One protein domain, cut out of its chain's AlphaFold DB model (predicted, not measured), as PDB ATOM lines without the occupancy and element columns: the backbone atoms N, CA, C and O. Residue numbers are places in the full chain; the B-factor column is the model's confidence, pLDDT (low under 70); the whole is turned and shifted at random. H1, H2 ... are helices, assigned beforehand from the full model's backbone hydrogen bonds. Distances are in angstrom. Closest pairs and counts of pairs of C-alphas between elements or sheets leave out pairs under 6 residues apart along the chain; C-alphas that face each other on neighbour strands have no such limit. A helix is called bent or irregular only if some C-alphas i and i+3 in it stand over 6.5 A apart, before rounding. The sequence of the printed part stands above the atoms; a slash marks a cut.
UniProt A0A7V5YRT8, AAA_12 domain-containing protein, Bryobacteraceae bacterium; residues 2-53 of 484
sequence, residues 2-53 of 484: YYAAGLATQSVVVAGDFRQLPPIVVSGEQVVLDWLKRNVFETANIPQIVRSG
ATOM      1  N   TYR A   2     137.694 135.010 188.494       81.31
ATOM      2  CA  TYR A   2     138.712 135.907 189.081       81.31
ATOM      3  C   TYR A   2     139.766 135.209 189.948       81.31
ATOM      4  O   TYR A   2     140.951 135.395 189.714       81.31
ATOM      5  N   TYR A   3     139.344 134.351 190.884       84.88
ATOM      6  CA  TYR A   3     140.275 133.590 191.724       84.88
ATOM      7  C   TYR A   3     141.240 132.728 190.893       84.88
ATOM      8  O   TYR A   3     142.448 132.848 191.034       84.88
ATOM      9  N   ALA A   4     140.709 131.923 189.964       86.31
ATOM     10  CA  ALA A   4     141.525 131.081 189.087       86.31
ATOM     11  C   ALA A   4     142.447 131.903 188.167       86.31
ATOM     12  O   ALA A   4     143.585 131.513 187.940       86.31
ATOM     13  N   ALA A   5     141.977 133.053 187.673       88.00
ATOM     14  CA  ALA A   5     142.780 133.965 186.863       88.00
ATOM     15  C   ALA A   5     143.951 134.571 187.658       88.00
ATOM     16  O   ALA A   5     145.033 134.720 187.105       88.00
ATOM     17  N   GLY A   6     143.763 134.860 188.950       90.19
ATOM     18  CA  GLY A   6     144.818 135.372 189.834       90.19
ATOM     19  C   GLY A   6     145.925 134.363 190.164       90.19
ATOM     20  O   GLY A   6     146.978 134.763 190.647       90.19
ATOM     21  N   LEU A   7     145.710 133.071 189.892       94.06
ATOM     22  CA  LEU A   7     146.726 132.023 190.046       94.06
ATOM     23  C   LEU A   7     147.598 131.846 188.792       94.06
ATOM     24  O   LEU A   7     148.588 131.116 188.831       94.06
ATOM     25  N   ALA A   8     147.232 132.466 187.669       93.44
ATOM     26  CA  ALA A   8     147.967 132.325 186.421       93.44
ATOM     27  C   ALA A   8     149.236 133.193 186.421       93.44
ATOM     28  O   ALA A   8     149.187 134.379 186.737       93.44
ATOM     29  N   THR A   9     150.366 132.619 186.006       93.38
ATOM     30  CA  THR A   9     151.673 133.307 185.960       93.38
ATOM     31  C   THR A   9     152.062 133.807 184.567       93.38
ATOM     32  O   THR A   9     153.025 134.558 184.442       93.38
ATOM     33  N   GLN A  10     151.338 133.401 183.517       94.44
ATOM     34  CA  GLN A  10     151.659 133.749 182.124       94.44
ATOM     35  C   GLN A  10     150.461 134.297 181.347       94.44
ATOM     36  O   GLN A  10     150.527 135.401 180.814       94.44
ATOM     37  N   SER A  11     149.367 133.538 181.245       90.25
ATOM     38  CA  SER A  11     148.196 133.947 180.464       90.25
ATOM     39  C   SER A  11     146.894 133.377 181.023       90.25
ATOM     40  O   SER A  11     146.882 132.351 181.705       90.25
ATOM     41  N   VAL A  12     145.786 134.060 180.728       90.38
ATOM     42  CA  VAL A  12     144.424 133.643 181.079       90.38
ATOM     43  C   VAL A  12     143.575 133.691 179.818       90.38
ATOM     44  O   VAL A  12     143.495 134.723 179.156       90.38
ATOM     45  N   VAL A  13     142.904 132.583 179.508       91.06
ATOM     46  CA  VAL A  13     141.924 132.503 178.420       91.06
ATOM     47  C   VAL A  13     140.561 132.211 179.028       91.06
ATOM     48  O   VAL A  13     140.412 131.260 179.794       91.06
ATOM     49  N   VAL A  14     139.559 133.019 178.681       91.00
ATOM     50  CA  VAL A  14     138.172 132.779 179.090       91.00
ATOM     51  C   VAL A  14     137.312 132.515 177.866       91.00
ATOM     52  O   VAL A  14     137.258 133.327 176.946       91.00
ATOM     53  N   ALA A  15     136.622 131.378 177.877       91.56
ATOM     54  CA  ALA A  15     135.649 131.009 176.862       91.56
ATOM     55  C   ALA A  15     134.229 131.192 177.405       91.56
ATOM     56  O   ALA A  15     133.933 130.853 178.552       91.56
ATOM     57  N   GLY A  16     133.344 131.721 176.569       91.12
ATOM     58  CA  GLY A  16     131.952 131.959 176.913       91.12
ATOM     59  C   GLY A  16     131.270 132.840 175.879       91.12
ATOM     60  O   GLY A  16     131.871 133.227 174.880       91.12
ATOM     61  N   ASP A  17     130.008 133.151 176.142       92.56
ATOM     62  CA  ASP A  17     129.185 133.986 175.282       92.56
ATOM     63  C   ASP A  17     128.422 134.998 176.138       92.56
ATOM     64  O   ASP A  17     127.504 134.647 176.882       92.56
ATOM     65  N   PHE A  18     128.813 136.266 176.034       91.38
ATOM     66  CA  PHE A  18     128.216 137.364 176.793       91.38
ATOM     67  C   PHE A  18     126.797 137.731 176.330       91.38
ATOM     68  O   PHE A  18     126.160 138.582 176.950       91.38
ATOM     69  N   ARG A  19     126.292 137.094 175.262       93.12
ATOM     70  CA  ARG A  19     124.907 137.209 174.776       93.12
ATOM     71  C   ARG A  19     124.016 136.058 175.230       93.12
ATOM     72  O   ARG A  19     122.848 136.019 174.852       93.12
ATOM     73  N   GLN A  20     124.539 135.123 176.021       92.25
ATOM     74  CA  GLN A  20     123.760 134.083 176.694       92.25
ATOM     75  C   GLN A  20     123.625 134.387 178.194       92.25
ATOM     76  O   GLN A  20     124.051 135.438 178.675       92.25
ATOM     77  N   LEU A  21     122.932 133.505 178.920       88.62
ATOM     78  CA  LEU A  21     122.532 133.736 180.308       88.62
ATOM     79  C   LEU A  21     123.737 134.003 181.235       88.62
ATOM     80  O   LEU A  21     124.718 133.253 181.183       88.62
ATOM     81  N   PRO A  22     123.652 135.025 182.109       84.81
ATOM     82  CA  PRO A  22     124.648 135.255 183.147       84.81
ATOM     83  C   PRO A  22     124.502 134.222 184.282       84.81
ATOM     84  O   PRO A  22     123.516 133.477 184.330       84.81
ATOM     85  N   PRO A  23     125.449 134.185 185.237       82.06
ATOM     86  CA  PRO A  23     125.282 133.442 186.481       82.06
ATOM     87  C   PRO A  23     123.976 133.797 187.210       82.06
ATOM     88  O   PRO A  23     123.567 134.959 187.270       82.06
ATOM     89  N   ILE A  24     123.330 132.788 187.800       80.75
ATOM     90  CA  ILE A  24     122.117 132.976 188.603       80.75
ATOM     91  C   ILE A  24     122.523 133.434 190.005       80.75
ATOM     92  O   ILE A  24     123.235 132.718 190.709       80.75
ATOM     93  N   VAL A  25     122.019 134.593 190.430       82.88
ATOM     94  CA  VAL A  25     122.176 135.112 191.796       82.88
ATOM     95  C   VAL A  25     120.810 135.301 192.451       82.88
ATOM     96  O   VAL A  25     119.840 135.665 191.789       82.88
ATOM     97  N   VAL A  26     120.728 135.025 193.755       80.88
ATOM     98  CA  VAL A  26     119.485 135.158 194.540       80.88
ATOM     99  C   VAL A  26     119.436 136.487 195.299       80.88
ATOM    100  O   VAL A  26     118.361 137.059 195.450       80.88
ATOM    101  N   SER A  27     120.587 136.982 195.766       85.12
ATOM    102  CA  SER A  27     120.675 138.253 196.492       85.12
ATOM    103  C   SER A  27     120.687 139.443 195.530       85.12
ATOM    104  O   SER A  27     121.320 139.394 194.476       85.12
ATOM    105  N   GLY A  28     119.985 140.508 195.920       85.38
ATOM    106  CA  GLY A  28     119.996 141.804 195.241       85.38
ATOM    107  C   GLY A  28     121.042 142.777 195.791       85.38
ATOM    108  O   GLY A  28     121.061 143.928 195.368       85.38
ATOM    109  N   GLU A  29     121.878 142.354 196.741       91.88
ATOM    110  CA  GLU A  29     122.942 143.197 197.287       91.88
ATOM    111  C   GLU A  29     123.959 143.572 196.210       91.88
ATOM    112  O   GLU A  29     124.413 142.720 195.441       91.88
ATOM    113  N   GLN A  30     124.371 144.841 196.197       90.25
ATOM    114  CA  GLN A  30     125.257 145.373 195.162       90.25
ATOM    115  C   GLN A  30     126.568 144.583 195.054       90.25
ATOM    116  O   GLN A  30     126.996 144.256 193.953       90.25
ATOM    117  N   VAL A  31     127.145 144.167 196.186       90.00
ATOM    118  CA  VAL A  31     128.369 143.351 196.207       90.00
ATOM    119  C   VAL A  31     128.192 142.010 195.481       90.00
ATOM    120  O   VAL A  31     129.093 141.559 194.777       90.00
ATOM    121  N   VAL A  32     127.018 141.382 195.588       88.06
ATOM    122  CA  VAL A  32     126.700 140.129 194.888       88.06
ATOM    123  C   VAL A  32     126.506 140.389 193.397       88.06
ATOM    124  O   VAL A  32     126.973 139.607 192.567       88.06
ATOM    125  N   LEU A  33     125.848 141.491 193.040       86.06
ATOM    126  CA  LEU A  33     125.665 141.877 191.643       86.06
ATOM    127  C   LEU A  33     127.012 142.160 190.961       86.06
ATOM    128  O   LEU A  33     127.249 141.673 189.854       86.06
ATOM    129  N   ASP A  34     127.914 142.858 191.647       84.50
ATOM    130  CA  ASP A  34     129.218 143.250 191.115       84.50
ATOM    131  C   ASP A  34     130.185 142.068 190.991       84.50
ATOM    132  O   ASP A  34     130.868 141.939 189.974       84.50
ATOM    133  N   TRP A  35     130.233 141.186 191.995       84.88
ATOM    134  CA  TRP A  35     131.240 140.120 192.055       84.88
ATOM    135  C   TRP A  35     130.758 138.749 191.574       84.88
ATOM    136  O   TRP A  35     131.579 137.958 191.102       84.88
ATOM    137  N   LEU A  36     129.458 138.442 191.686       85.38
ATOM    138  CA  LEU A  36     128.905 137.122 191.344       85.38
ATOM    139  C   LEU A  36     127.988 137.138 190.115       85.38
ATOM    140  O   LEU A  36     128.006 136.169 189.356       85.38
ATOM    141  N   LYS A  37     127.198 138.202 189.896       85.38
ATOM    142  CA  LYS A  37     126.316 138.294 188.715       85.38
ATOM    143  C   LYS A  37     127.077 138.744 187.469       85.38
ATOM    144  O   LYS A  37     126.876 138.178 186.394       85.38
ATOM    145  N   ARG A  38     127.930 139.764 187.602       84.75
ATOM    146  CA  ARG A  38     128.670 140.346 186.477       84.75
ATOM    147  C   ARG A  38     129.696 139.359 185.924       84.75
ATOM    148  O   ARG A  38     130.541 138.834 186.651       84.75
ATOM    149  N   ASN A  39     129.635 139.104 184.620       87.06
ATOM    150  CA  ASN A  39     130.573 138.186 183.969       87.06
ATOM    151  C   ASN A  39     131.864 138.900 183.519       87.06
ATOM    152  O   ASN A  39     131.915 140.124 183.410       87.06
ATOM    153  N   VAL A  40     132.917 138.127 183.223       89.06
ATOM    154  CA  VAL A  40     134.235 138.682 182.853       89.06
ATOM    155  C   VAL A  40     134.187 139.571 181.604       89.06
ATOM    156  O   VAL A  40     134.942 140.535 181.515       89.06
ATOM    157  N   PHE A  41     133.283 139.291 180.659       90.62
ATOM    158  CA  PHE A  41     133.138 140.083 179.438       90.62
ATOM    159  C   PHE A  41     132.528 141.453 179.747       90.62
ATOM    160  O   PHE A  41     132.977 142.461 179.211       90.62
ATOM    161  N   GLU A  42     131.541 141.502 180.644       89.06
ATOM    162  CA  GLU A  42     130.954 142.753 181.136       89.06
ATOM    163  C   GLU A  42     131.965 143.574 181.946       89.06
ATOM    164  O   GLU A  42     131.958 144.803 181.874       89.06
ATOM    165  N   THR A  43     132.847 142.932 182.712       88.06
ATOM    166  CA  THR A  43     133.944 143.614 183.424       88.06
ATOM    167  C   THR A  43     134.983 144.177 182.463       88.06
ATOM    168  O   THR A  43     135.416 145.312 182.631       88.06
ATOM    169  N   ALA A  44     135.318 143.436 181.407       89.25
ATOM    170  CA  ALA A  44     136.198 143.898 180.338       89.25
ATOM    171  C   ALA A  44     135.507 144.854 179.339       89.25
ATOM    172  O   ALA A  44     136.090 145.201 178.319       89.25
ATOM    173  N   ASN A  45     134.265 145.282 179.608       90.69
ATOM    174  CA  ASN A  45     133.501 146.216 178.772       90.69
ATOM    175  C   ASN A  45     133.296 145.743 177.313       90.69
ATOM    176  O   ASN A  45     133.047 146.545 176.412       90.69
ATOM    177  N   ILE A  46     133.390 144.429 177.071       92.62
ATOM    178  CA  ILE A  46     133.261 143.822 175.742       92.62
ATOM    179  C   ILE A  46     131.917 144.159 175.077       92.62
ATOM    180  O   ILE A  46     131.942 144.590 173.922       92.62
ATOM    181  N   PRO A  47     130.751 144.011 175.745       90.56
ATOM    182  CA  PRO A  47     129.469 144.319 175.114       90.56
ATOM    183  C   PRO A  47     129.384 145.759 174.590       90.56
ATOM    184  O   PRO A  47     128.834 145.994 173.518       90.56
ATOM    185  N   GLN A  48     129.949 146.719 175.324       90.44
ATOM    186  CA  GLN A  48     129.939 148.138 174.984       90.44
ATOM    187  C   GLN A  48     130.874 148.447 173.811       90.44
ATOM    188  O   GLN A  48     130.469 149.166 172.901       90.44
ATOM    189  N   ILE A  49     132.086 147.876 173.803       92.00
ATOM    190  CA  ILE A  49     133.047 148.010 172.692       92.00
ATOM    191  C   ILE A  49     132.437 147.462 171.397       92.00
ATOM    192  O   ILE A  49     132.491 148.098 170.349       92.00
ATOM    193  N   VAL A  50     131.800 146.292 171.471       90.69
ATOM    194  CA  VAL A  50     131.159 145.676 170.307       90.69
ATOM    195  C   VAL A  50     129.960 146.503 169.832       90.69
ATOM    196  O   VAL A  50     129.806 146.730 168.633       90.69
ATOM    197  N   ARG A  51     129.139 147.022 170.756       87.81
ATOM    198  CA  ARG A  51     127.994 147.888 170.427       87.81
ATOM    199  C   ARG A  51     128.420 149.190 169.738       87.81
ATOM    200  O   ARG A  51     127.690 149.665 168.875       87.81
ATOM    201  N   SER A  52     129.579 149.758 170.077       89.94
ATOM    202  CA  SER A  52     130.107 150.959 169.410       89.94
ATOM    203  C   SER A  52     130.740 150.679 168.038       89.94
ATOM    204  O   SER A  52     131.284 151.591 167.417       89.94
ATOM    205  N   GLY A  53     130.684 149.431 167.554       88.19
ATOM    206  CA  GLY A  53     131.285 149.013 166.286       88.19
ATOM    207  C   GLY A  53     132.808 148.877 166.343       88.19
ATOM    208  O   GLY A  53     133.454 148.687 165.310       88.19
TER     209      GLY A  53
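Overview. This is residues 2 to 53 of the 484 residues of the protein "AAA_12 domain-containing protein" of Bryobacteraceae bacterium (UniProt A0A7V5YRT8). A long arc of chain with no named element, residues 7 to 29, swings from the short helix H1 round to H2, and from there the chain turns inward to the small helix H3 and then runs outward again along H4. The end of this last run, residues 48 to 53, sticks out, and so do residues 6 to 11 near the other end. The printed part has 52 residues with four named helices, in the order H1, H2, H3, H4, and no named strand; the class is all helix, though under half of the residues, 23 of 52, are in named elements. The whole is loose, with a radius of gyration of the C-alphas of 12.7 A, and flat, spanning 35 by 32 by 16 A.

Arrangement. H1, residues 2 to 6, is apart from H2, residues 30 to 37. H1 is only just apart from H3, residues 40 to 43, with the closest C-alphas 8.2 A apart. H2 and H3 are apart. H3 and H4, residues 46 to 51, are close but not clearly touching; their closest C-alphas, those of Phe 41 and Pro 47, are 7.1 A apart. H4 is apart from H1 and H2. Every O i to N i+4 pair is within hydrogen-bond range in H1, H2 and H4; H3 is too short for such a pair, and its one O i to N i+3 pair is within range.

Along the chain. H1 begins at C-alpha 2, (138.712, 135.907, 189.081), and is 6.2 A long from first to last C-alpha. H2 is 9.6 A long and neither bent nor irregular, but only just: C-alphas 34 and 37 are 6.2 A apart. H3 is 5.0 A long. H4 is 8.5 A long and ends at C-alpha 51, (127.994, 147.888, 170.427).

Size, cuts and confidence. The two C-alphas farthest apart, those of Gln 10 and Gly 28, are 35.2 A apart. The link from H1 to H2 is long, with 23 residues; the links from H2 to H3 and from H3 to H4 are tight. The printed part has no cut, and no printed residue is under 70 in pLDDT.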